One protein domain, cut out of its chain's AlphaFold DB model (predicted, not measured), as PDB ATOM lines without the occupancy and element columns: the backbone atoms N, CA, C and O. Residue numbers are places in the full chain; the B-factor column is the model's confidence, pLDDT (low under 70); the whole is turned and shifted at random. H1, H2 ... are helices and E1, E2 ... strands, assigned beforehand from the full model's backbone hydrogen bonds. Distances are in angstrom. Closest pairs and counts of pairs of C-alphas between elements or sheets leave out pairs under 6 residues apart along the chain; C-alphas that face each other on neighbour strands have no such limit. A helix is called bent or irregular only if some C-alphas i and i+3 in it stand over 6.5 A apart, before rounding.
ATOM      1  N   ALA A   2      31.610  -1.555 157.328       88.38
ATOM      2  CA  ALA A   2      32.403  -0.359 157.652       88.38
ATOM      3  C   ALA A   2      32.335   0.757 156.587       88.38
ATOM      4  O   ALA A   2      32.128   1.911 156.947       88.38
ATOM      5  N   ASP A   3      32.402   0.415 155.296       91.75
ATOM      6  CA  ASP A   3      32.314   1.405 154.207       91.75
ATOM      7  C   ASP A   3      30.993   2.183 154.214       91.75
ATOM      8  O   ASP A   3      30.981   3.394 154.012       91.75
ATOM      9  N   TRP A   4      29.881   1.504 154.512       93.69
ATOM     10  CA  TRP A   4      28.569   2.141 154.621       93.69
ATOM     11  C   TRP A   4      28.488   3.090 155.815       93.69
ATOM     12  O   TRP A   4      27.947   4.183 155.698       93.69
ATOM     13  N   LEU A   5      29.052   2.697 156.956       94.56
ATOM     14  CA  LEU A   5      29.082   3.537 158.155       94.56
ATOM     15  C   LEU A   5      30.019   4.747 157.994       94.56
ATOM     16  O   LEU A   5      29.833   5.763 158.663       94.56
ATOM     17  N   ALA A   6      31.009   4.653 157.103       95.19
ATOM     18  CA  ALA A   6      31.938   5.726 156.764       95.19
ATOM     19  C   ALA A   6      31.445   6.645 155.637       95.19
ATOM     20  O   ALA A   6      32.151   7.603 155.312       95.19
ATOM     21  N   LEU A   7      30.278   6.372 155.042       94.69
ATOM     22  CA  LEU A   7      29.703   7.127 153.929       94.69
ATOM     23  C   LEU A   7      28.676   8.157 154.436       94.69
ATOM     24  O   LEU A   7      27.571   7.768 154.801       94.69
ATOM     25  N   PRO A   8      28.991   9.468 154.432       94.81
ATOM     26  CA  PRO A   8      28.004  10.501 154.724       94.81
ATOM     27  C   PRO A   8      27.012  10.648 153.570       94.81
ATOM     28  O   PRO A   8      27.394  10.520 152.400       94.81
ATOM     29  N   GLY A   9      25.779  11.045 153.874       94.88
ATOM     30  CA  GLY A   9      24.755  11.308 152.871       94.88
ATOM     31  C   GLY A   9      25.161  12.360 151.848       94.88
ATOM     32  O   GLY A   9      24.896  12.186 150.661       94.88
ATOM     33  N   GLN A  10      25.916  13.386 152.251       94.00
ATOM     34  CA  GLN A  10      26.461  14.364 151.307       94.00
ATOM     35  C   GLN A  10      27.373  13.716 150.248       94.00
ATOM     36  O   GLN A  10      27.240  14.026 149.067       94.00
ATOM     37  N   ALA A  11      28.249  12.786 150.638       94.25
ATOM     38  CA  ALA A  11      29.135  12.101 149.694       94.25
ATOM     39  C   ALA A  11      28.351  11.157 148.765       94.25
ATOM     40  O   ALA A  11      28.665  11.040 147.582       94.25
ATOM     41  N   ALA A  12      27.294  10.515 149.271       94.69
ATOM     42  CA  ALA A  12      26.386   9.737 148.432       94.69
ATOM     43  C   ALA A  12      25.642  10.628 147.416       94.69
ATOM     44  O   ALA A  12      25.498  10.262 146.247       94.69
ATOM     45  N   LEU A  13      25.196  11.818 147.830       94.19
ATOM     46  CA  LEU A  13      24.478  12.772 146.978       94.19
ATOM     47  C   LEU A  13      25.362  13.389 145.891       94.19
ATOM     48  O   LEU A  13      24.878  13.597 144.780       94.19
ATOM     49  N   GLU A  14      26.650  13.611 146.157       92.12
ATOM     50  CA  GLU A  14      27.620  14.060 145.144       92.12
ATOM     51  C   GLU A  14      27.703  13.103 143.945       92.12
ATOM     52  O   GLU A  14      27.905  13.541 142.814       92.12
ATOM     53  N   VAL A  15      27.464  11.807 144.171       92.38
ATOM     54  CA  VAL A  15      27.451  10.782 143.117       92.38
ATOM     55  C   VAL A  15      26.054  10.590 142.513       92.38
ATOM     56  O   VAL A  15      25.916  10.330 141.315       92.38
ATOM     57  N   THR A  16      25.000  10.692 143.326       92.62
ATOM     58  CA  THR A  16      23.648  10.238 142.950       92.62
ATOM     59  C   THR A  16      22.692  11.341 142.501       92.62
ATOM     60  O   THR A  16      21.749  11.030 141.770       92.62
ATOM     61  N   ALA A  17      22.909  12.604 142.880       89.25
ATOM     62  CA  ALA A  17      21.936  13.679 142.656       89.25
ATOM     63  C   ALA A  17      22.083  14.405 141.303       89.25
ATOM     64  O   ALA A  17      21.106  14.950 140.794       89.25
ATOM     65  N   SER A  37      19.671   3.978 147.659       84.25
ATOM     66  CA  SER A  37      19.138   4.001 149.020       84.25
ATOM     67  C   SER A  37      20.069   3.256 149.977       84.25
ATOM     68  O   SER A  37      20.931   2.485 149.555       84.25
ATOM     69  N   TYR A  38      19.858   3.438 151.280       88.50
ATOM     70  CA  TYR A  38      20.497   2.612 152.300       88.50
ATOM     71  C   TYR A  38      20.087   1.130 152.147       88.50
ATOM     72  O   TYR A  38      18.925   0.853 151.823       88.50
ATOM     73  N   PRO A  39      20.983   0.167 152.433       92.12
ATOM     74  CA  PRO A  39      20.590  -1.215 152.695       92.12
ATOM     75  C   PRO A  39      19.538  -1.271 153.811       92.12
ATOM     76  O   PRO A  39      19.657  -0.551 154.801       92.12
ATOM     77  N   ARG A  40      18.521  -2.129 153.663       93.44
ATOM     78  CA  ARG A  40      17.346  -2.192 154.558       93.44
ATOM     79  C   ARG A  40      17.724  -2.297 156.040       93.44
ATOM     80  O   ARG A  40      17.277  -1.483 156.844       93.44
ATOM     81  N   ASP A  41      18.552  -3.276 156.377       95.25
ATOM     82  CA  ASP A  41      18.927  -3.573 157.762       95.25
ATOM     83  C   ASP A  41      19.791  -2.472 158.367       95.25
ATOM     84  O   ASP A  41      19.586  -2.068 159.511       95.25
ATOM     85  N   LEU A  42      20.689  -1.899 157.562       94.88
ATOM     86  CA  LEU A  42      21.434  -0.715 157.965       94.88
ATOM     87  C   LEU A  42      20.485   0.459 158.232       94.88
ATOM     88  O   LEU A  42      20.601   1.093 159.274       94.88
ATOM     89  N   ALA A  43      19.523   0.731 157.347       96.06
ATOM     90  CA  ALA A  43      18.561   1.815 157.531       96.06
ATOM     91  C   ALA A  43      17.784   1.670 158.852       96.06
ATOM     92  O   ALA A  43      17.666   2.641 159.598       96.06
ATOM     93  N   ALA A  44      17.320   0.459 159.182       97.12
ATOM     94  CA  ALA A  44      16.635   0.182 160.444       97.12
ATOM     95  C   ALA A  44      17.527   0.451 161.671       97.12
ATOM     96  O   ALA A  44      17.071   1.056 162.645       97.12
ATOM     97  N   VAL A  45      18.811   0.079 161.612       97.38
ATOM     98  CA  VAL A  45      19.770   0.370 162.687       97.38
ATOM     99  C   VAL A  45      20.055   1.865 162.806       97.38
ATOM    100  O   VAL A  45      20.065   2.384 163.918       97.38
ATOM    101  N   LEU A  46      20.238   2.586 161.697       97.56
ATOM    102  CA  LEU A  46      20.476   4.035 161.735       97.56
ATOM    103  C   LEU A  46      19.261   4.791 162.304       97.56
ATOM    104  O   LEU A  46      19.442   5.725 163.087       97.56
ATOM    105  N   VAL A  47      18.036   4.340 161.998       98.50
ATOM    106  CA  VAL A  47      16.794   4.843 162.618       98.50
ATOM    107  C   VAL A  47      16.806   4.588 164.129       98.50
ATOM    108  O   VAL A  47      16.499   5.490 164.910       98.50
ATOM    109  N   ALA A  48      17.208   3.390 164.565       98.38
ATOM    110  CA  ALA A  48      17.346   3.065 165.985       98.38
ATOM    111  C   ALA A  48      18.400   3.952 166.681       98.38
ATOM    112  O   ALA A  48      18.181   4.411 167.803       98.38
ATOM    113  N   VAL A  49      19.519   4.250 166.013       98.19
ATOM    114  CA  VAL A  49      20.560   5.156 166.524       98.19
ATOM    115  C   VAL A  49      20.024   6.576 166.713       98.19
ATOM    116  O   VAL A  49      20.266   7.171 167.763       98.19
ATOM    117  N   ASP A  50      19.245   7.125 165.776       98.62
ATOM    118  CA  ASP A  50      18.660   8.460 165.973       98.62
ATOM    119  C   ASP A  50      17.633   8.486 167.106       98.62
ATOM    120  O   ASP A  50      17.654   9.412 167.919       98.62
ATOM    121  N   TRP A  51      16.796   7.453 167.242       98.62
ATOM    122  CA  TRP A  51      15.921   7.326 168.413       98.62
ATOM    123  C   TRP A  51      16.705   7.250 169.720       98.62
ATOM    124  O   TRP A  51      16.307   7.875 170.703       98.62
ATOM    125  N   GLN A  52      17.840   6.553 169.737       98.19
ATOM    126  CA  GLN A  52      18.717   6.488 170.901       98.19
ATOM    127  C   GLN A  52      19.323   7.856 171.240       98.19
ATOM    128  O   GLN A  52      19.323   8.249 172.407       98.19
ATOM    129  N   ARG A  53      19.791   8.609 170.239       97.69
ATOM    130  CA  ARG A  53      20.307   9.978 170.423       97.69
ATOM    131  C   ARG A  53      19.228  10.905 170.984       97.69
ATOM    132  O   ARG A  53      19.477  11.647 171.932       97.69
ATOM    133  N   LEU A  54      18.009  10.810 170.452       98.56
ATOM    134  CA  LEU A  54      16.846  11.531 170.971       98.56
ATOM    135  C   LEU A  54      16.548  11.129 172.425       98.56
ATOM    136  O   LEU A  54      16.368  11.996 173.275       98.56
ATOM    137  N   ALA A  55      16.554   9.832 172.738       97.56
ATOM    138  CA  ALA A  55      16.283   9.312 174.080       97.56
ATOM    139  C   ALA A  55      17.287   9.812 175.129       97.56
ATOM    140  O   ALA A  55      16.903  10.128 176.256       97.56
ATOM    141  N   GLN A  56      18.566   9.905 174.757       96.19
ATOM    142  CA  GLN A  56      19.649  10.342 175.640       96.19
ATOM    143  C   GLN A  56      19.521  11.809 176.069       96.19
ATOM    144  O   GLN A  56      19.925  12.158 177.181       96.19
ATOM    145  N   GLU A  57      18.959  12.666 175.212       97.69
ATOM    146  CA  GLU A  57      18.960  14.116 175.424       97.69
ATOM    147  C   GLU A  57      17.575  14.734 175.648       97.69
ATOM    148  O   GLU A  57      17.499  15.809 176.242       97.69
ATOM    149  N   LEU A  58      16.475  14.082 175.250       98.19
ATOM    150  CA  LEU A  58      15.130  14.669 175.324       98.19
ATOM    151  C   LEU A  58      14.761  15.211 176.723       98.19
ATOM    152  O   LEU A  58      14.333  16.366 176.811       98.19
ATOM    153  N   PRO A  59      15.016  14.490 177.836       97.31
ATOM    154  CA  PRO A  59      14.722  15.015 179.169       97.31
ATOM    155  C   PRO A  59      15.592  16.222 179.554       97.31
ATOM    156  O   PRO A  59      15.236  16.977 180.461       97.31
ATOM    157  N   LEU A  60      16.748  16.416 178.905       97.62
ATOM    158  CA  LEU A  60      17.676  17.504 179.217       97.62
ATOM    159  C   LEU A  60      17.106  18.876 178.833       97.62
ATOM    160  O   LEU A  60      17.471  19.857 179.480       97.62
ATOM    161  N   VAL A  61      16.173  18.948 177.873       97.69
ATOM    162  CA  VAL A  61      15.466  20.192 177.503       97.69
ATOM    163  C   VAL A  61      14.756  20.784 178.716       97.69
ATOM    164  O   VAL A  61      14.939  21.959 179.035       97.69
ATOM    165  N   GLY A  62      13.978  19.957 179.418       96.00
ATOM    166  CA  GLY A  62      13.261  20.373 180.615       96.00
ATOM    167  C   GLY A  62      14.165  20.489 181.840       96.00
ATOM    168  O   GLY A  62      14.007  21.422 182.615       96.00
ATOM    169  N   ARG A  63      15.165  19.609 182.002       95.19
ATOM    170  CA  ARG A  63      16.086  19.661 183.157       95.19
ATOM    171  C   ARG A  63      16.953  20.917 183.197       95.19
ATOM    172  O   ARG A  63      17.278  21.381 184.283       95.19
ATOM    173  N   THR A  64      17.363  21.427 182.040       96.06
ATOM    174  CA  THR A  64      18.103  22.696 181.942       96.06
ATOM    175  C   THR A  64      17.161  23.878 182.160       96.06
ATOM    176  O   THR A  64      17.410  24.719 183.021       96.06
ATOM    177  N   GLY A  65      16.010  23.881 181.481       95.25
ATOM    178  CA  GLY A  65      15.020  24.949 181.603       95.25
ATOM    179  C   GLY A  65      14.378  25.079 182.990       95.25
ATOM    180  O   GLY A  65      14.108  26.190 183.436       95.25
ATOM    181  N   GLU A  66      14.171  23.980 183.721       95.75
ATOM    182  CA  GLU A  66      13.650  24.000 185.100       95.75
ATOM    183  C   GLU A  66      14.570  24.778 186.052       95.75
ATOM    184  O   GLU A  66      14.092  25.418 186.985       95.75
ATOM    185  N   GLN A  67      15.875  24.799 185.769       95.31
ATOM    186  CA  GLN A  67      16.873  25.548 186.533       95.31
ATOM    187  C   GLN A  67      17.011  27.011 186.074       95.31
ATOM    188  O   GLN A  67      17.884  27.721 186.568       95.31
ATOM    189  N   GLY A  68      16.183  27.460 185.124       96.31
ATOM    190  CA  GLY A  68      16.269  28.788 184.511       96.31
ATOM    191  C   GLY A  68      17.312  28.907 183.393       96.31
ATOM    192  O   GLY A  68      17.497  29.998 182.857       96.31
ATOM    193  N   ASP A  69      17.980  27.813 183.008       97.75
ATOM    194  CA  ASP A  69      18.956  27.800 181.913       97.75
ATOM    195  C   ASP A  69      18.264  27.598 180.554       97.75
ATOM    196  O   ASP A  69      18.262  26.521 179.947       97.75
ATOM    197  N   GLU A  70      17.636  28.669 180.074       97.81
ATOM    198  CA  GLU A  70      16.976  28.692 178.767       97.81
ATOM    199  C   GLU A  70      17.977  28.564 177.606       97.81
ATOM    200  O   GLU A  70      17.645  27.985 176.571       97.81
ATOM    201  N   LEU A  71      19.218  29.038 177.772       98.38
ATOM    202  CA  LEU A  71      20.263  28.891 176.758       98.38
ATOM    203  C   LEU A  71      20.671  27.423 176.596       98.38
ATOM    204  O   LEU A  71      20.649  26.907 175.478       98.38
ATOM    205  N   GLY A  72      20.994  26.732 177.690       98.31
ATOM    206  CA  GLY A  72      21.328  25.309 177.670       98.31
ATOM    207  C   GLY A  72      20.184  24.465 177.113       98.31
ATOM    208  O   GLY A  72      20.400  23.590 176.273       98.31
ATOM    209  N   SER A  73      18.946  24.801 177.474       98.44
ATOM    210  CA  SER A  73      17.757  24.148 176.929       98.44
ATOM    211  C   SER A  73      17.601  24.357 175.413       98.44
ATOM    212  O   SER A  73      17.234  23.417 174.699       98.44
ATOM    213  N   ARG A  74      17.945  25.537 174.875       98.69
ATOM    214  CA  ARG A  74      18.003  25.782 173.419       98.69
ATOM    215  C   ARG A  74      19.112  24.990 172.734       98.69
ATOM    216  O   ARG A  74      18.864  24.425 171.673       98.69
ATOM    217  N   VAL A  75      20.302  24.906 173.332       98.62
ATOM    218  CA  VAL A  75      21.426  24.124 172.783       98.62
ATOM    219  C   VAL A  75      21.051  22.646 172.658       98.62
ATOM    220  O   VAL A  75      21.249  22.051 171.600       98.62
ATOM    221  N   VAL A  76      20.452  22.063 173.700       98.62
ATOM    222  CA  VAL A  76      19.934  20.684 173.656       98.62
ATOM    223  C   VAL A  76      18.842  20.551 172.592       98.62
ATOM    224  O   VAL A  76      18.871  19.623 171.786       98.62
ATOM    225  N   THR A  77      17.901  21.498 172.538       98.81
ATOM    226  CA  THR A  77      16.820  21.476 171.540       98.81
ATOM    227  C   THR A  77      17.366  21.489 170.112       98.81
ATOM    228  O   THR A  77      16.892  20.723 169.280       98.81
ATOM    229  N   ALA A  78      18.398  22.287 169.825       98.44
ATOM    230  CA  ALA A  78      19.024  22.330 168.507       98.44
ATOM    231  C   ALA A  78      19.644  20.982 168.105       98.44
ATOM    232  O   ALA A  78      19.475  20.548 166.967       98.44
ATOM    233  N   ARG A  79      20.294  20.282 169.043       97.94
ATOM    234  CA  ARG A  79      20.852  18.938 168.806       97.94
ATOM    235  C   ARG A  79      19.763  17.894 168.553       97.94
ATOM    236  O   ARG A  79      19.906  17.067 167.659       97.94
ATOM    237  N   LEU A  80      18.662  17.957 169.302       98.75
ATOM    238  CA  LEU A  80      17.506  17.077 169.104       98.75
ATOM    239  C   LEU A  80      16.814  17.334 167.763       98.75
ATOM    240  O   LEU A  80      16.438  16.383 167.084       98.75
ATOM    241  N   VAL A  81      16.668  18.600 167.360       98.69
ATOM    242  CA  VAL A  81      16.127  18.961 166.042       98.69
ATOM    243  C   VAL A  81      17.040  18.453 164.928       98.69
ATOM    244  O   VAL A  81      16.538  17.918 163.945       98.69
ATOM    245  N   ASP A  82      18.361  18.538 165.089       97.62
ATOM    246  CA  ASP A  82      19.303  17.982 164.117       97.62
ATOM    247  C   ASP A  82      19.168  16.455 163.969       97.62
ATOM    248  O   ASP A  82      19.064  15.945 162.851       97.62
ATOM    249  N   ALA A  83      19.067  15.725 165.086       98.19
ATOM    250  CA  ALA A  83      18.799  14.285 165.078       98.19
ATOM    251  C   ALA A  83      17.432  13.945 164.457       98.19
ATOM    252  O   ALA A  83      17.325  13.003 163.676       98.19
ATOM    253  N   ALA A  84      16.393  14.734 164.744       98.69
ATOM    254  CA  ALA A  84      15.055  14.557 164.183       98.69
ATOM    255  C   ALA A  84      15.014  14.800 162.662       98.69
ATOM    256  O   ALA A  84      14.313  14.090 161.938       98.69
ATOM    257  N   LEU A  85      15.782  15.773 162.161       98.44
ATOM    258  CA  LEU A  85      15.937  16.002 160.724       98.44
ATOM    259  C   LEU A  85      16.610  14.802 160.051       98.44
ATOM    260  O   LEU A  85      16.112  14.322 159.034       98.44
ATOM    261  N   HIS A  86      17.706  14.294 160.623       98.06
ATOM    262  CA  HIS A  86      18.391  13.107 160.101       98.06
ATOM    263  C   HIS A  86      17.470  11.876 160.092       98.06
ATOM    264  O   HIS A  86      17.340  11.210 159.064       98.06
ATOM    265  N   LEU A  87      16.727  11.655 161.180       98.62
ATOM    266  CA  LEU A  87      15.733  10.591 161.281       98.62
ATOM    267  C   LEU A  87      14.691  10.678 160.157       98.62
ATOM    268  O   LEU A  87      14.403   9.677 159.508       98.62
ATOM    269  N   GLY A  88      14.152  11.866 159.870       98.38
ATOM    270  CA  GLY A  88      13.182  12.018 158.781       98.38
ATOM    271  C   GLY A  88      13.752  11.699 157.392       98.38
ATOM    272  O   GLY A  88      13.042  11.118 156.574       98.38
ATOM    273  N   PHE A  89      15.033  11.983 157.129       97.88
ATOM    274  CA  PHE A  89      15.689  11.545 155.887       97.88
ATOM    275  C   PHE A  89      15.752  10.016 155.784       97.88
ATOM    276  O   PHE A  89      15.347   9.460 154.759       97.88
ATOM    277  N   LEU A  90      16.161   9.334 156.858       97.50
ATOM    278  CA  LEU A  90      16.213   7.870 156.907       97.50
ATOM    279  C   LEU A  90      14.833   7.232 156.695       97.50
ATOM    280  O   LEU A  90      14.704   6.287 155.918       97.50
ATOM    281  N   LEU A  91      13.789   7.768 157.336       97.88
ATOM    282  CA  LEU A  91      12.414   7.260 157.218       97.88
ATOM    283  C   LEU A  91      11.819   7.429 155.812       97.88
ATOM    284  O   LEU A  91      10.910   6.691 155.415       97.88
ATOM    285  N   GLU A  92      12.333   8.388 155.047       96.31
ATOM    286  CA  GLU A  92      11.986   8.611 153.642       96.31
ATOM    287  C   GLU A  92      12.913   7.859 152.676       96.31
ATOM    288  O   GLU A  92      12.764   7.992 151.461       96.31
ATOM    289  N   GLY A  93      13.868   7.079 153.195       95.12
ATOM    290  CA  GLY A  93      14.850   6.351 152.395       95.12
ATOM    291  C   GLY A  93      15.775   7.273 151.598       95.12
ATOM    292  O   GLY A  93      16.228   6.894 150.520       95.12
ATOM    293  N   ARG A  94      16.026   8.493 152.090       95.06
ATOM    294  CA  ARG A  94      16.845   9.506 151.414       95.06
ATOM    295  C   ARG A  94      18.115   9.805 152.194       95.06
ATOM    296  O   ARG A  94      18.115   9.824 153.417       95.06
ATOM    297  N   TRP A  95      19.184  10.111 151.469       95.50
ATOM    298  CA  TRP A  95      20.425  10.614 152.051       95.50
ATOM    299  C   TRP A  95      20.238  12.021 152.623       95.50
ATOM    300  O   TRP A  95      19.623  12.882 151.984       95.50
ATOM    301  N   ALA A  96      20.800  12.272 153.806       94.19
ATOM    302  CA  ALA A  96      20.831  13.607 154.390       94.19
ATOM    303  C   ALA A  96      21.856  14.495 153.648       94.19
ATOM    304  O   ALA A  96      23.006  14.088 153.468       94.19
ATOM    305  N   PRO A  97      21.484  15.715 153.219       93.69
ATOM    306  CA  PRO A  97      22.393  16.599 152.502       93.69
ATOM    307  C   PRO A  97      23.313  17.379 153.448       93.69
ATOM    308  O   PRO A  97      23.131  17.403 154.674       93.69
ATOM    309  N   TYR A  98      24.269  18.094 152.848       88.12
ATOM    310  CA  TYR A  98      25.086  19.094 153.530       88.12
ATOM    311  C   TYR A  98      24.226  20.072 154.366       88.12
ATOM    312  O   TYR A  98      23.131  20.449 153.924       88.12
ATOM    313  N   PRO A  99      24.691  20.520 155.555       88.00
ATOM    314  CA  PRO A  99      23.871  21.281 156.501       88.00
ATOM    315  C   PRO A  99      23.161  22.515 155.930       88.00
ATOM    316  O   PRO A  99      22.038  22.799 156.341       88.00
ATOM    317  N   THR A 100      23.743  23.216 154.951       89.38
ATOM    318  CA  THR A 100      23.112  24.412 154.354       89.38
ATOM    319  C   THR A 100      21.826  24.102 153.590       89.38
ATOM    320  O   THR A 100      20.950  24.958 153.500       89.38
ATOM    321  N   TRP A 101      21.680  22.884 153.064       93.31
ATOM    322  CA  TRP A 101      20.500  22.451 152.312       93.31
ATOM    323  C   TRP A 101      19.516  21.645 153.154       93.31
ATOM    324  O   TRP A 101      18.409  21.365 152.699       93.31
ATOM    325  N   ARG A 102      19.891  21.277 154.384       93.94
ATOM    326  CA  ARG A 102      19.147  20.329 155.220       93.94
ATOM    327  C   ARG A 102      17.695  20.749 155.426       93.94
ATOM    328  O   ARG A 102      16.807  19.958 155.141       93.94
ATOM    329  N   GLY A 103      17.450  21.995 155.830       95.31
ATOM    330  CA  GLY A 103      16.088  22.515 156.011       95.31
ATOM    331  C   GLY A 103      15.283  22.563 154.707       95.31
ATOM    332  O   GLY A 103      14.149  22.093 154.668       95.31
ATOM    333  N   THR A 104      15.887  23.066 153.626       96.50
ATOM    334  CA  THR A 104      15.240  23.193 152.308       96.50
ATOM    335  C   THR A 104      14.835  21.839 151.735       96.50
ATOM    336  O   THR A 104      13.702  21.668 151.295       96.50
ATOM    337  N   VAL A 105      15.741  20.858 151.756       96.94
ATOM    338  CA  VAL A 105      15.457  19.517 151.232       96.94
ATOM    339  C   VAL A 105      14.474  18.782 152.145       96.94
ATOM    340  O   VAL A 105      13.575  18.115 151.637       96.94
ATOM    341  N   PHE A 106      14.584  18.942 153.470       98.31
ATOM    342  CA  PHE A 106      13.652  18.326 154.419       98.31
ATOM    343  C   PHE A 106      12.214  18.819 154.212       98.31
ATOM    344  O   PHE A 106      11.279  18.022 154.233       98.31
ATOM    345  N   ALA A 107      12.028  20.114 153.936       98.12
ATOM    346  CA  ALA A 107      10.718  20.689 153.625       98.12
ATOM    347  C   ALA A 107      10.061  20.070 152.376       98.12
ATOM    348  O   ALA A 107       8.838  20.050 152.279       98.12
ATOM    349  N   GLY A 108      10.860  19.541 151.444       97.81
ATOM    350  CA  GLY A 108      10.387  18.845 150.247       97.81
ATOM    351  C   GLY A 108      10.140  17.342 150.424       97.81
ATOM    352  O   GLY A 108       9.828  16.669 149.440       97.81
ATOM    353  N   LEU A 109      10.313  16.779 151.628       97.88
ATOM    354  CA  LEU A 109      10.076  15.353 151.873       97.88
ATOM    355  C   LEU A 109       8.569  15.030 151.869       97.88
ATOM    356  O   LEU A 109       7.811  15.751 152.523       97.88
ATOM    357  N   PRO A 110       8.121  13.946 151.197       97.38
ATOM    358  CA  PRO A 110       6.696  13.668 150.986       97.38
ATOM    359  C   PRO A 110       5.839  13.602 152.257       97.38
ATOM    360  O   PRO A 110       4.711  14.086 152.265       97.38
ATOM    361  N   ARG A 111       6.359  12.992 153.324       97.38
ATOM    362  CA  ARG A 111       5.678  12.808 154.612       97.38
ATOM    363  C   ARG A 111       6.311  13.687 155.687       97.38
ATOM    364  O   ARG A 111       5.597  14.330 156.454       97.38
ATOM    365  N   CYS A 112       7.642  13.766 155.724       98.31
ATOM    366  CA  CYS A 112       8.359  14.525 156.755       98.31
ATOM    367  C   CYS A 112       8.300  16.052 156.580       98.31
ATOM    368  O   CYS A 112       8.420  16.767 157.576       98.31
ATOM    369  N   GLY A 113       8.054  16.576 155.372       98.25
ATOM    370  CA  GLY A 113       7.996  18.024 155.127       98.25
ATOM    371  C   GLY A 113       6.936  18.743 155.972       98.25
ATOM    372  O   GLY A 113       7.149  19.868 156.423       98.25
ATOM    373  N   ALA A 114       5.838  18.054 156.303       98.19
ATOM    374  CA  ALA A 114       4.778  18.570 157.173       98.19
ATOM    375  C   ALA A 114       5.234  18.844 158.623       98.19
ATOM    376  O   ALA A 114       4.531  19.523 159.372       98.19
ATOM    377  N   LEU A 115       6.402  18.337 159.032       98.69
ATOM    378  CA  LEU A 115       6.941  18.488 160.387       98.69
ATOM    379  C   LEU A 115       7.798  19.749 160.556       98.69
ATOM    380  O   LEU A 115       8.093  20.126 161.693       98.69
ATOM    381  N   VAL A 116       8.153  20.432 159.460       98.62
ATOM    382  CA  VAL A 116       8.960  21.664 159.488       98.62
ATOM    383  C   VAL A 116       8.403  22.705 160.465       98.62
ATOM    384  O   VAL A 116       9.176  23.161 161.305       98.62
ATOM    385  N   PRO A 117       7.094  23.041 160.476       98.75
ATOM    386  CA  PRO A 117       6.572  24.038 161.411       98.75
ATOM    387  C   PRO A 117       6.803  23.677 162.884       98.75
ATOM    388  O   PRO A 117       7.122  24.552 163.682       98.75
ATOM    389  N   ALA A 118       6.681  22.396 163.252       98.81
ATOM    390  CA  ALA A 118       6.911  21.947 164.626       98.81
ATOM    391  C   ALA A 118       8.398  22.020 165.006       98.81
ATOM    392  O   ALA A 118       8.729  22.489 166.092       98.81
ATOM    393  N   LEU A 119       9.298  21.625 164.101       98.75
ATOM    394  CA  LEU A 119      10.746  21.719 164.315       98.75
ATOM    395  C   LEU A 119      11.212  23.181 164.417       98.75
ATOM    396  O   LEU A 119      11.982  23.527 165.311       98.75
ATOM    397  N   THR A 120      10.701  24.062 163.552       98.69
ATOM    398  CA  THR A 120      10.984  25.503 163.607       98.69
ATOM    399  C   THR A 120      10.463  26.124 164.900       98.69
ATOM    400  O   THR A 120      11.189  26.873 165.553       98.69
ATOM    401  N   ALA A 121       9.237  25.788 165.309       98.81
ATOM    402  CA  ALA A 121       8.665  26.286 166.555       98.81
ATOM    403  C   ALA A 121       9.462  25.810 167.782       98.81
ATOM    404  O   ALA A 121       9.708  26.599 168.690       98.81
ATOM    405  N   ALA A 122       9.959  24.567 167.781       98.75
ATOM    406  CA  ALA A 122      10.837  24.066 168.839       98.75
ATOM    407  C   ALA A 122      12.137  24.879 168.968       98.75
ATOM    408  O   ALA A 122      12.587  25.137 170.080       98.75
ATOM    409  N   LEU A 123      12.739  25.321 167.862       98.50
ATOM    410  CA  LEU A 123      13.933  26.175 167.909       98.50
ATOM    411  C   LEU A 123      13.622  27.606 168.368       98.50
ATOM    412  O   LEU A 123      14.433  28.223 169.058       98.50
ATOM    413  N   ALA A 124      12.465  28.137 167.973       98.50
ATOM    414  CA  ALA A 124      12.085  29.522 168.230       98.50
ATOM    415  C   ALA A 124      11.511  29.754 169.635       98.50
ATOM    416  O   ALA A 124      11.530  30.891 170.114       98.50
ATOM    417  N   ALA A 125      10.978  28.717 170.292       98.50
ATOM    418  CA  ALA A 125      10.152  28.946 171.467       98.50
ATOM    419  C   ALA A 125      10.938  29.541 172.657       98.50
ATOM    420  O   ALA A 125      12.063  29.109 172.967       98.50
ATOM    421  N   PRO A 126      10.348  30.537 173.348       96.88
ATOM    422  CA  PRO A 126      10.999  31.275 174.419       96.88
ATOM    423  C   PRO A 126      11.230  30.429 175.666       96.88
ATOM    424  O   PRO A 126      12.249  30.636 176.314       96.88
ATOM    425  N   THR A 127      10.337  29.482 175.968       98.12
ATOM    426  CA  THR A 127      10.387  28.672 177.190       98.12
ATOM    427  C   THR A 127      10.663  27.204 176.891       98.12
ATOM    428  O   THR A 127      10.246  26.665 175.862       98.12
ATOM    429  N   TRP A 128      11.319  26.508 177.820       97.44
ATOM    430  CA  TRP A 128      11.559  25.068 177.679       97.44
ATOM    431  C   TRP A 128      10.276  24.232 177.549       97.44
ATOM    432  O   TRP A 128      10.305  23.172 176.926       97.44
ATOM    433  N   ARG A 129       9.153  24.692 178.122       97.69
ATOM    434  CA  ARG A 129       7.862  23.985 178.059       97.69
ATOM    435  C   ARG A 129       7.320  23.979 176.637       97.69
ATOM    436  O   ARG A 129       7.053  22.909 176.100       97.69
ATOM    437  N   GLU A 130       7.272  25.151 176.010       98.31
ATOM    438  CA  GLU A 130       6.873  25.288 174.608       98.31
ATOM    439  C   GLU A 130       7.830  24.515 173.685       98.31
ATOM    440  O   GLU A 130       7.385  23.802 172.786       98.31
ATOM    441  N   ARG A 131       9.151  24.547 173.950       98.19
ATOM    442  CA  ARG A 131      10.120  23.727 173.196       98.19
ATOM    443  C   ARG A 131       9.830  22.230 173.313       98.19
ATOM    444  O   ARG A 131       9.824  21.538 172.295       98.19
ATOM    445  N   GLN A 132       9.555  21.730 174.520       98.19
ATOM    446  CA  GLN A 132       9.203  20.324 174.746       98.19
ATOM    447  C   GLN A 132       7.910  19.938 174.012       98.19
ATOM    448  O   GLN A 132       7.850  18.863 173.419       98.19
ATOM    449  N   GLU A 133       6.892  20.798 174.013       98.38
ATOM    450  CA  GLU A 133       5.623  20.555 173.313       98.38
ATOM    451  C   GLU A 133       5.806  20.475 171.791       98.38
ATOM    452  O   GLU A 133       5.305  19.550 171.143       98.38
ATOM    453  N   HIS A 134       6.568  21.404 171.213       98.81
ATOM    454  CA  HIS A 134       6.864  21.406 169.783       98.81
ATOM    455  C   HIS A 134       7.733  20.215 169.362       98.81
ATOM    456  O   HIS A 134       7.425  19.568 168.355       98.81
ATOM    457  N   LEU A 135       8.748  19.857 170.160       98.69
ATOM    458  CA  LEU A 135       9.524  18.629 169.961       98.69
ATOM    459  C   LEU A 135       8.622  17.397 170.012       98.69
ATOM    460  O   LEU A 135       8.686  16.559 169.119       98.69
ATOM    461  N   ALA A 136       7.732  17.303 171.002       98.62
ATOM    462  CA  ALA A 136       6.831  16.165 171.129       98.62
ATOM    463  C   ALA A 136       5.946  15.988 169.889       98.62
ATOM    464  O   ALA A 136       5.754  14.868 169.412       98.62
ATOM    465  N   ARG A 137       5.438  17.096 169.335       98.81
ATOM    466  CA  ARG A 137       4.654  17.088 168.095       98.81
ATOM    467  C   ARG A 137       5.472  16.587 166.905       98.81
ATOM    468  O   ARG A 137       4.979  15.749 166.154       98.81
ATOM    469  N   ALA A 138       6.706  17.064 166.747       98.81
ATOM    470  CA  ALA A 138       7.591  16.622 165.671       98.81
ATOM    471  C   ALA A 138       7.959  15.132 165.795       98.81
ATOM    472  O   ALA A 138       7.855  14.396 164.818       98.81
ATOM    473  N   LEU A 139       8.324  14.668 166.996       98.88
ATOM    474  CA  LEU A 139       8.731  13.280 167.239       98.88
ATOM    475  C   LEU A 139       7.580  12.285 167.053       98.88
ATOM    476  O   LEU A 139       7.778  11.227 166.461       98.88
ATOM    477  N   ARG A 140       6.361  12.633 167.486       98.81
ATOM    478  CA  ARG A 140       5.152  11.848 167.182       98.81
ATOM    479  C   ARG A 140       4.907  11.754 165.680       98.81
ATOM    480  O   ARG A 140       4.667  10.664 165.177       98.81
ATOM    481  N   GLY A 141       5.065  12.865 164.962       98.75
ATOM    482  CA  GLY A 141       4.959  12.875 163.507       98.75
ATOM    483  C   GLY A 141       5.990  11.973 162.824       98.75
ATOM    484  O   GLY A 141       5.625  11.187 161.959       98.75
ATOM    485  N   LEU A 142       7.261  12.009 163.243       98.81
ATOM    486  CA  LEU A 142       8.288  11.090 162.726       98.81
ATOM    487  C   LEU A 142       7.935   9.626 163.006       98.81
ATOM    488  O   LEU A 142       8.132   8.770 162.152       98.81
ATOM    489  N   TYR A 143       7.362   9.332 164.168       98.69
ATOM    490  CA  TYR A 143       6.927   7.981 164.500       98.69
ATOM    491  C   TYR A 143       5.733   7.496 163.669       98.69
ATOM    492  O   TYR A 143       5.667   6.321 163.302       98.69
ATOM    493  N   ASP A 144       4.822   8.395 163.299       98.56
ATOM    494  CA  ASP A 144       3.768   8.089 162.330       98.56
ATOM    495  C   ASP A 144       4.357   7.817 160.936       98.56
ATOM    496  O   ASP A 144       3.936   6.871 160.266       98.56
ATOM    497  N   VAL A 145       5.386   8.569 160.517       98.44
ATOM    498  CA  VAL A 145       6.120   8.285 159.269       98.44
ATOM    499  C   VAL A 145       6.827   6.929 159.339       98.44
ATOM    500  O   VAL A 145       6.753   6.168 158.377       98.44
ATOM    501  N   GLN A 146       7.445   6.582 160.472       98.19
ATOM    502  CA  GLN A 146       8.051   5.266 160.705       98.19
ATOM    503  C   GLN A 146       7.032   4.141 160.525       98.19
ATOM    504  O   GLN A 146       7.285   3.193 159.777       98.19
ATOM    505  N   ARG A 147       5.854   4.274 161.143       97.38
ATOM    506  CA  ARG A 147       4.752   3.319 160.976       97.38
ATOM    507  C   ARG A 147       4.328   3.207 159.513       97.38
ATOM    508  O   ARG A 147       4.179   2.104 158.997       97.38
ATOM    509  N   ALA A 148       4.164   4.339 158.827       96.75
ATOM    510  CA  ALA A 148       3.784   4.378 157.417       96.75
ATOM    511  C   ALA A 148       4.868   3.809 156.481       96.75
ATOM    512  O   ALA A 148       4.552   3.344 155.391       96.75
ATOM    513  N   ALA A 149       6.140   3.836 156.890       94.25
ATOM    514  CA  ALA A 149       7.251   3.195 156.189       94.25
ATOM    515  C   ALA A 149       7.314   1.670 156.419       94.25
ATOM    516  O   ALA A 149       8.188   1.008 155.864       94.25
ATOM    517  N   GLY A 150       6.400   1.105 157.219       94.25
ATOM    518  CA  GLY A 150       6.344  -0.328 157.513       94.25
ATOM    519  C   GLY A 150       7.382  -0.797 158.535       94.25
ATOM    520  O   GLY A 150       7.593  -2.000 158.676       94.25
ATOM    521  N   LEU A 151       8.035   0.130 159.242       95.00
ATOM    522  CA  LEU A 151       8.925  -0.194 160.353       95.00
ATOM    523  C   LEU A 151       8.110  -0.468 161.622       95.00
ATOM    524  O   LEU A 151       7.050   0.125 161.849       95.00
ATOM    525  N   VAL A 152       8.620  -1.367 162.462       93.75
ATOM    526  CA  VAL A 152       7.932  -1.780 163.688       93.75
ATOM    527  C   VAL A 152       7.876  -0.620 164.687       93.75
ATOM    528  O   VAL A 152       8.789   0.203 164.771       93.75
ATOM    529  N   VAL A 153       6.776  -0.543 165.437       95.44
ATOM    530  CA  VAL A 153       6.504   0.484 166.449       95.44
ATOM    531  C   VAL A 153       6.043  -0.165 167.758       95.44
ATOM    532  O   VAL A 153       5.394  -1.210 167.747       95.44
ATOM    533  N   VAL A 154       6.341   0.469 168.892       94.69
ATOM    534  CA  VAL A 154       5.872   0.093 170.235       94.69
ATOM    535  C   VAL A 154       4.741   1.015 170.704       94.69
ATOM    536  O   VAL A 154       4.954   2.151 171.141       94.69
ATOM    537  N   GLY A 155       3.510   0.512 170.656       93.88
ATOM    538  CA  GLY A 155       2.327   1.263 171.082       93.88
ATOM    539  C   GLY A 155       2.066   2.536 170.255       93.88
ATOM    540  O   GLY A 155       2.712   2.768 169.230       93.88
ATOM    541  N   PRO A 156       1.094   3.369 170.671       93.25
ATOM    542  CA  PRO A 156       0.616   4.479 169.845       93.25
ATOM    543  C   PRO A 156       1.513   5.729 169.868       93.25
ATOM    544  O   PRO A 156       1.592   6.414 168.855       93.25
ATOM    545  N   ASP A 157       2.180   6.022 170.989       97.00
ATOM    546  CA  ASP A 157       2.982   7.249 171.196       97.00
ATOM    547  C   ASP A 157       4.474   6.904 171.380       97.00
ATOM    548  O   ASP A 157       4.773   6.052 172.206       97.00
ATOM    549  N   PRO A 158       5.441   7.502 170.670       97.69
ATOM    550  CA  PRO A 158       6.859   7.228 170.909       97.69
ATOM    551  C   PRO A 158       7.385   7.853 172.204       97.69
ATOM    552  O   PRO A 158       8.558   7.668 172.514       97.69
ATOM    553  N   LEU A 159       6.576   8.629 172.930       97.81
ATOM    554  CA  LEU A 159       6.998   9.367 174.115       97.81
ATOM    555  C   LEU A 159       6.313   8.841 175.377       97.81
ATOM    556  O   LEU A 159       5.194   8.318 175.351       97.81
ATOM    557  N   GLU A 160       6.995   9.019 176.499       95.44
ATOM    558  CA  GLU A 160       6.472   8.730 177.831       95.44
ATOM    559  C   GLU A 160       7.045   9.707 178.867       95.44
ATOM    560  O   GLU A 160       8.043  10.382 178.594       95.44
ATOM    561  N   PRO A 161       6.423   9.836 180.052       94.25
ATOM    562  CA  PRO A 161       7.028  10.571 181.153       94.25
ATOM    563  C   PRO A 161       8.409  10.007 181.508       94.25
ATOM    564  O   PRO A 161       8.598   8.797 181.623       94.25
ATOM    565  N   PHE A 162       9.389  10.887 181.700       90.19
ATOM    566  CA  PHE A 162      10.726  10.497 182.129       90.19
ATOM    567  C   PHE A 162      10.736  10.234 183.641       90.19
ATOM    568  O   PHE A 162      10.965  11.148 184.443       90.19
ATOM    569  N   PHE A 163      10.487   8.975 184.018       85.12
ATOM    570  CA  PHE A 163      10.211   8.558 185.401       85.12
ATOM    571  C   PHE A 163       9.040   9.366 185.993       85.12
ATOM    572  O   PHE A 163       8.115   9.747 185.280       85.12
ATOM    573  N   ASP A 164       9.089   9.692 187.283       66.25
ATOM    574  CA  ASP A 164       8.032  10.435 187.980       66.25
ATOM    575  C   ASP A 164       8.079  11.960 187.725       66.25
ATOM    576  O   ASP A 164       7.636  12.756 188.556       66.25
ATOM    577  N   ARG A 165       8.680  12.412 186.614       75.56
ATOM    578  CA  ARG A 165       8.922  13.840 186.334       75.56
ATOM    579  C   ARG A 165       8.067  14.365 185.187       75.56
ATOM    580  O   ARG A 165       7.558  13.629 184.354       75.56
ATOM    581  N   ARG A 166       7.978  15.696 185.105       84.31
ATOM    582  CA  ARG A 166       7.229  16.440 184.071       84.31
ATOM    583  C   ARG A 166       7.924  16.479 182.699       84.31
ATOM    584  O   ARG A 166       7.438  17.148 181.788       84.31
ATOM    585  N   PHE A 167       9.078  15.830 182.566       93.19
ATOM    586  CA  PHE A 167       9.856  15.813 181.330       93.19
ATOM    587  C   PHE A 167       9.445  14.635 180.463       93.19
ATOM    588  O   PHE A 167       9.066  13.589 180.983       93.19
ATOM    589  N   LEU A 168       9.559  14.795 179.150       95.94
ATOM    590  CA  LEU A 168       9.351  13.696 178.216       95.94
ATOM    591  C   LEU A 168      10.642  12.901 178.012       95.94
ATOM    592  O   LEU A 168      11.734  13.466 177.939       95.94
ATOM    593  N   GLY A 169      10.496  11.587 177.906       97.00
ATOM    594  CA  GLY A 169      11.494  10.658 177.395       97.00
ATOM    595  C   GLY A 169      10.971   9.952 176.144       97.00
ATOM    596  O   GLY A 169       9.770   9.957 175.867       97.00
ATOM    597  N   VAL A 170      11.883   9.350 175.382       97.38
ATOM    598  CA  VAL A 170      11.507   8.379 174.347       97.38
ATOM    599  C   VAL A 170      11.070   7.095 175.044       97.38
ATOM    600  O   VAL A 170      11.729   6.652 175.985       97.38
ATOM    601  N   ARG A 171       9.963   6.512 174.581       96.69
ATOM    602  CA  ARG A 171       9.364   5.315 175.158       96.69
ATOM    603  C   ARG A 171      10.341   4.148 175.167       96.69
ATOM    604  O   ARG A 171      10.968   3.818 174.157       96.69
ATOM    605  N   THR A 172      10.377   3.463 176.301       93.56
ATOM    606  CA  THR A 172      11.108   2.213 176.474       93.56
ATOM    607  C   THR A 172      10.708   1.197 175.397       93.56
ATOM    608  O   THR A 172       9.532   0.891 175.209       93.56
ATOM    609  N   GLY A 173      11.698   0.669 174.675       94.50
ATOM    610  CA  GLY A 173      11.499  -0.336 173.625       94.50
ATOM    611  C   GLY A 173      11.424   0.205 172.193       94.50
ATOM    612  O   GLY A 173      11.569  -0.596 171.276       94.50
ATOM    613  N   VAL A 174      11.289   1.524 171.973       97.38
ATOM    614  CA  VAL A 174      11.286   2.116 170.611       97.38
ATOM    615  C   VAL A 174      12.535   1.708 169.823       97.38
ATOM    616  O   VAL A 174      12.430   1.265 168.683       97.38
ATOM    617  N   THR A 175      13.710   1.788 170.446       96.94
ATOM    618  CA  THR A 175      14.979   1.367 169.838       96.94
ATOM    619  C   THR A 175      15.074  -0.155 169.705       96.94
ATOM    620  O   THR A 175      15.505  -0.659 168.672       96.94
ATOM    621  N   GLN A 176      14.654  -0.898 170.735       96.56
ATOM    622  CA  GLN A 176      14.810  -2.355 170.779       96.56
ATOM    623  C   GLN A 176      13.982  -3.048 169.693       96.56
ATOM    624  O   GLN A 176      14.507  -3.912 169.003       96.56
ATOM    625  N   VAL A 177      12.734  -2.619 169.471       96.69
ATOM    626  CA  VAL A 177      11.859  -3.258 168.477       96.69
ATOM    627  C   VAL A 177      12.385  -3.112 167.045       96.69
ATOM    628  O   VAL A 177      12.141  -3.969 166.200       96.69
ATOM    629  N   LEU A 178      13.119  -2.030 166.770       97.00
ATOM    630  CA  LEU A 178      13.801  -1.833 165.493       97.00
ATOM    631  C   LEU A 178      14.984  -2.795 165.365       97.00
ATOM    632  O   LEU A 178      15.116  -3.449 164.338       97.00
ATOM    633  N   LEU A 179      15.808  -2.916 166.412       97.00
ATOM    634  CA  LEU A 179      16.979  -3.801 166.438       97.00
ATOM    635  C   LEU A 179      16.610  -5.290 166.389       97.00
ATOM    636  O   LEU A 179      17.359  -6.088 165.818       97.00
ATOM    637  N   ASP A 180      15.472  -5.672 166.965       95.69
ATOM    638  CA  ASP A 180      14.950  -7.041 166.914       95.69
ATOM    639  C   ASP A 180      14.572  -7.444 165.479       95.69
ATOM    640  O   ASP A 180      14.701  -8.609 165.121       95.69
ATOM    641  N   GLY A 181      14.179  -6.477 164.641       93.75
ATOM    642  CA  GLY A 181      13.833  -6.684 163.231       93.75
ATOM    643  C   GLY A 181      15.004  -6.622 162.241       93.75
ATOM    644  O   GLY A 181      14.753  -6.581 161.040       93.75
ATOM    645  N   VAL A 182      16.251  -6.552 162.719       95.62
ATOM    646  CA  VAL A 182      17.471  -6.505 161.887       95.62
ATOM    647  C   VAL A 182      18.063  -7.910 161.765       95.62
ATOM    648  O   VAL A 182      18.448  -8.490 162.773       95.62
ATOM    649  N   ASP A 183      18.196  -8.469 160.569       95.00
ATOM    650  CA  ASP A 183      18.732  -9.827 160.403       95.00
ATOM    651  C   ASP A 183      20.264  -9.831 160.282       95.00
ATOM    652  O   ASP A 183      20.944 -10.693 160.846       95.00
ATOM    653  N   ASP A 184      20.824  -8.837 159.594       94.06
ATOM    654  CA  ASP A 184      22.260  -8.666 159.387       94.06
ATOM    655  C   ASP A 184      22.979  -8.332 160.711       94.06
ATOM    656  O   ASP A 184      22.807  -7.267 161.315       94.06
ATOM    657  N   VAL A 185      23.820  -9.267 161.164       91.88
ATOM    658  CA  VAL A 185      24.603  -9.149 162.403       91.88
ATOM    659  C   VAL A 185      25.598  -7.989 162.367       91.88
ATOM    660  O   VAL A 185      25.782  -7.320 163.388       91.88
ATOM    661  N   ASP A 186      26.195  -7.705 161.210       91.25
ATOM    662  CA  ASP A 186      27.142  -6.604 161.058       91.25
ATOM    663  C   ASP A 186      26.402  -5.268 161.094       91.25
ATOM    664  O   ASP A 186      26.895  -4.302 161.681       91.25
ATOM    665  N   ALA A 187      25.201  -5.209 160.506       92.94
ATOM    666  CA  ALA A 187      24.352  -4.024 160.585       92.94
ATOM    667  C   ALA A 187      23.962  -3.767 162.038       92.94
ATOM    668  O   ALA A 187      24.159  -2.663 162.545       92.94
ATOM    669  N   ARG A 188      23.479  -4.799 162.744       94.12
ATOM    670  CA  ARG A 188      23.104  -4.708 164.161       94.12
ATOM    671  C   ARG A 188      24.277  -4.253 165.038       94.12
ATOM    672  O   ARG A 188      24.069  -3.456 165.951       94.12
ATOM    673  N   ALA A 189      25.503  -4.687 164.731       91.94
ATOM    674  CA  ALA A 189      26.723  -4.277 165.430       91.94
ATOM    675  C   ALA A 189      27.103  -2.794 165.231       91.94
ATOM    676  O   ALA A 189      27.980  -2.288 165.929       91.94
ATOM    677  N   ALA A 190      26.456  -2.062 164.317       92.75
ATOM    678  CA  ALA A 190      26.644  -0.616 164.206       92.75
ATOM    679  C   ALA A 190      26.016   0.156 165.381       92.75
ATOM    680  O   ALA A 190      26.457   1.263 165.701       92.75
ATOM    681  N   PHE A 191      25.002  -0.403 166.046       94.75
ATOM    682  CA  PHE A 191      24.406   0.200 167.236       94.75
ATOM    683  C   PHE A 191      25.370   0.112 168.442       94.75
ATOM    684  O   PHE A 191      25.990  -0.931 168.645       94.75
ATOM    685  N   PRO A 192      25.493   1.153 169.294       93.94
ATOM    686  CA  PRO A 192      24.708   2.392 169.318       93.94
ATOM    687  C   PRO A 192      25.322   3.572 168.558       93.94
ATOM    688  O   PRO A 192      24.750   4.655 168.600       93.94
ATOM    689  N   LEU A 193      26.489   3.413 167.926       92.50
ATOM    690  CA  LEU A 193      27.195   4.546 167.321       92.50
ATOM    691  C   LEU A 193      26.579   4.967 165.982       92.50
ATOM    692  O   LEU A 193      26.363   6.154 165.768       92.50
ATOM    693  N   GLY A 194      26.263   4.014 165.105       94.62
ATOM    694  CA  GLY A 194      25.722   4.277 163.772       94.62
ATOM    695  C   GLY A 194      26.746   4.848 162.789       94.62
ATOM    696  O   GLY A 194      27.956   4.640 162.920       94.62
ATOM    697  N   ALA A 195      26.248   5.544 161.766       95.00
ATOM    698  CA  ALA A 195      27.080   6.138 160.723       95.00
ATOM    699  C   ALA A 195      27.848   7.363 161.242       95.00
ATOM    700  O   ALA A 195      27.385   8.069 162.136       95.00
ATOM    701  N   VAL A 196      29.008   7.653 160.643       95.31
ATOM    702  CA  VAL A 196      29.906   8.751 161.049       95.31
ATOM    703  C   VAL A 196      29.208  10.109 161.154       95.31
ATOM    704  O   VAL A 196      29.503  10.897 162.049       95.31
ATOM    705  N   GLU A 197      28.234  10.368 160.280       93.94
ATOM    706  CA  GLU A 197      27.471  11.618 160.252       93.94
ATOM    707  C   GLU A 197      26.459  11.771 161.399       93.94
ATOM    708  O   GLU A 197      26.031  12.888 161.683       93.94
ATOM    709  N   GLN A 198      26.104  10.686 162.099       94.75
ATOM    710  CA  GLN A 198      25.204  10.744 163.257       94.75
ATOM    711  C   GLN A 198      25.921  11.213 164.530       94.75
ATOM    712  O   GLN A 198      25.284  11.761 165.430       94.75
ATOM    713  N   TRP A 199      27.240  11.026 164.631       93.50
ATOM    714  CA  TRP A 199      28.000  11.331 165.850       93.50
ATOM    715  C   TRP A 199      29.162  12.309 165.651       93.50
ATOM    716  O   TRP A 199      29.720  12.789 166.637       93.50
ATOM    717  N   CYS A 200      29.509  12.662 164.411       93.25
ATOM    718  CA  CYS A 200      30.538  13.651 164.115       93.25
ATOM    719  C   CYS A 200      30.016  14.729 163.161       93.25
ATOM    720  O   CYS A 200      29.595  14.428 162.051       93.25
ATOM    721  N   GLY A 201      30.102  15.996 163.578       91.44
ATOM    722  CA  GLY A 201      29.808  17.166 162.739       91.44
ATOM    723  C   GLY A 201      31.052  17.865 162.177       91.44
ATOM    724  O   GLY A 201      30.933  18.938 161.589       91.44
ATOM    725  N   SER A 202      32.253  17.313 162.392       94.12
ATOM    726  CA  SER A 202      33.505  17.933 161.936       94.12
ATOM    727  C   SER A 202      33.629  17.850 160.419       94.12
ATOM    728  O   SER A 202      33.743  16.760 159.861       94.12
ATOM    729  N   VAL A 203      33.666  19.007 159.754       92.00
ATOM    730  CA  VAL A 203      33.851  19.090 158.297       92.00
ATOM    731  C   VAL A 203      35.173  18.442 157.882       92.00
ATOM    732  O   VAL A 203      35.178  17.647 156.951       92.00
ATOM    733  N   ASP A 204      36.257  18.688 158.624       93.88
ATOM    734  CA  ASP A 204      37.591  18.130 158.351       93.88
ATOM    735  C   ASP A 204      37.637  16.599 158.373       93.88
ATOM    736  O   ASP A 204      38.534  15.988 157.783       93.88
ATOM    737  N   LEU A 205      36.704  15.976 159.094       94.50
ATOM    738  CA  LEU A 205      36.550  14.530 159.137       94.50
ATOM    739  C   LEU A 205      35.566  14.062 158.063       94.50
ATOM    740  O   LEU A 205      35.876  13.143 157.313       94.50
ATOM    741  N   LEU A 206      34.400  14.706 157.957       93.56
ATOM    742  CA  LEU A 206      33.326  14.299 157.054       93.56
ATOM    743  C   LEU A 206      33.652  14.490 155.570       93.56
ATOM    744  O   LEU A 206      33.012  13.840 154.749       93.56
ATOM    745  N   THR A 207      34.628  15.318 155.194       92.19
ATOM    746  CA  THR A 207      35.025  15.522 153.786       92.19
ATOM    747  C   THR A 207      36.246  14.703 153.362       92.19
ATOM    748  O   THR A 207      36.565  14.666 152.178       92.19
ATOM    749  N   ALA A 208      36.906  14.001 154.289       94.12
ATOM    750  CA  ALA A 208      38.134  13.253 154.027       94.12
ATOM    751  C   ALA A 208      37.889  11.731 154.120       94.12
ATOM    752  O   ALA A 208      37.839  11.204 155.234       94.12
ATOM    753  N   PRO A 209      37.764  11.001 152.988       92.81
ATOM    754  CA  PRO A 209      37.428   9.572 152.977       92.81
ATOM    755  C   PRO A 209      38.305   8.718 153.897       92.81
ATOM    756  O   PRO A 209      37.774   7.963 154.710       92.81
ATOM    757  N   ASP A 210      39.624   8.919 153.853       93.44
ATOM    758  CA  ASP A 210      40.577   8.162 154.672       93.44
ATOM    759  C   ASP A 210      40.381   8.416 156.174       93.44
ATOM    760  O   ASP A 210      40.490   7.500 156.990       93.44
ATOM    761  N   ARG A 211      40.030   9.652 156.559       93.69
ATOM    762  CA  ARG A 211      39.757  10.000 157.962       93.69
ATOM    763  C   ARG A 211      38.461   9.366 158.448       93.69
ATOM    764  O   ARG A 211      38.431   8.885 159.577       93.69
ATOM    765  N   ARG A 212      37.416   9.327 157.610       94.19
ATOM    766  CA  ARG A 212      36.152   8.634 157.932       94.19
ATOM    767  C   ARG A 212      36.391   7.140 158.132       94.19
ATOM    768  O   ARG A 212      35.991   6.596 159.157       94.19
ATOM    769  N   ALA A 213      37.101   6.505 157.199       91.12
ATOM    770  CA  ALA A 213      37.432   5.084 157.275       91.12
ATOM    771  C   ALA A 213      38.278   4.741 158.516       91.12
ATOM    772  O   ALA A 213      38.089   3.690 159.121       91.12
ATOM    773  N   ALA A 214      39.171   5.638 158.945       91.12
ATOM    774  CA  ALA A 214      40.015   5.415 160.118       91.12
ATOM    775  C   ALA A 214      39.249   5.423 161.455       91.12
ATOM    776  O   ALA A 214      39.667   4.748 162.400       91.12
ATOM    777  N   VAL A 215      38.154   6.188 161.555       90.75
ATOM    778  CA  VAL A 215      37.381   6.338 162.802       90.75
ATOM    779  C   VAL A 215      36.159   5.432 162.871       90.75
ATOM    780  O   VAL A 215      35.669   5.138 163.961       90.75
ATOM    781  N   VAL A 216      35.671   4.973 161.722       86.94
ATOM    782  CA  VAL A 216      34.587   4.004 161.654       86.94
ATOM    783  C   VAL A 216      35.177   2.613 161.801       86.94
ATOM    784  O   VAL A 216      35.819   2.076 160.904       86.94
TER     785      VAL A 216
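What this domain is: This is residues 2 to 17 and 37 to 216 of the 235 residues of the protein "Uncharacterized protein DUF4037" of Lapillicoccus jejuensis (UniProt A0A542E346). Four long helices, H3, H4, H6 and H7, form an up-and-down bundle, with H5 set steeply near the end where H4 ends and H6 begins. The small strand hairpin E1 and E2 packs beside H3 and H7, H8 and H9 pack on H3, and the short helices H1, H2, H10, H11 and H12 gather in a loose cluster off the bundle. The printed part has 196 residues with twelve named helices and two named strands, in the order H1, H2, H3, H4, H5, H6, H7, E1, E2, H8, H9, H10, H11, H12; the sheet E1 - E2 is antiparallel and the class is mostly helix. The whole is compact, with a radius of gyration of the C-alphas of 16.3 A and spans of 44 by 34 by 31 A.

Where its parts are: H1 is residues 2 to 5, with C-alpha 2 at (32.403, -0.359, 157.652), and H2 is residues 9 to 16. After the cut, H3 takes residues 40 to 65 and is 38.4 A from first to last C-alpha, from (17.346, -2.192, 154.558) to (15.020, 24.949, 181.603). H4, residues 70 to 91, is 30.7 A long; H5 is residues 99 to 107, 13.5 A; H6 is residues 112 to 124, 19.2 A; H7 is residues 128 to 148, 30.0 A. H3, H5 and H6 are irregular: C-alphas 56 and 59 are 7.7 A apart, 100 and 103 are 7.5 A apart, and 114 and 117 are 7.1 A apart. Strands E1, residues 159 to 161, and E2, residues 168 to 170, are followed by H8, residues 174 to 180, H9, residues 185 to 188, H10, residues 196 to 199, H11, residues 203 to 206, and H12, residues 209 to 215, whose C-alpha 215 is at (37.381, 6.338, 162.802).

How they stand to each other: In the bundle, each of H3, H4, H6 and H7 runs against the one before it. H3 and H4 form a helical hairpin, touching at a shallow tilt of 16 degrees, opposite ways; their closest C-alphas, of Val 61 and Ser 73, are 4.6 A apart. H6 and H7 form another, at 13 degrees, with the C-alphas of Ala 122 and Arg 131 closest at 4.4 A. H4 touches H7 the same way at a shallow tilt of 9 degrees, the C-alphas of Leu 91 and Gln 146 closest at 5.9 A. H3 and H6 are apart. H5 touches H6 at a steep tilt of 57 degrees, with the C-alphas of Ala 107 and Gly 113 closest at 4.1 A. In the hairpin of E1 and E2, N 160 and O 169 are 3.0 A apart and N 169 and O 160 are 2.8 A apart, within hydrogen-bond range. The closest C-alphas of H3 and E2, those of Ala 55 and Val 170, are 4.9 A apart. H3 touches H8 with residues 44 to 52 alone, the C-alphas of Ala 48 and Thr 175 closest at 4.8 A, and touches H9, the C-alphas of Leu 42 and Ala 187 closest at 5.1 A. H10 is close to but not clearly touching H3, and likewise H1, H2, H4, H11 and H12. H11 and H12 touch only at the corner, and only just, with 3 pairs of C-alphas within 8 A; the closest, of Leu 205 and Arg 211, are 5.7 A apart. Every O i to N i+4 pair is within hydrogen-bond range in H4, H7 and H12, against 3 of 4 in H2, 18 of 22 in H3, 3 of 5 in H5, 6 of 9 in H6 and 2 of 3 in H8; H1, H9, H10 and H11 are too short for such a pair.

The domain as a whole: The C-alphas farthest apart, of Val 15 and Asp 164, are 48.9 A apart. Residues 18 to 36 are cut out, and C-alphas 17 and 37 are 11.9 A apart across the cut. Of the links that are printed whole, none is long. The mean pLDDT of the printed part is 95.4, and residue 164 alone is under 70.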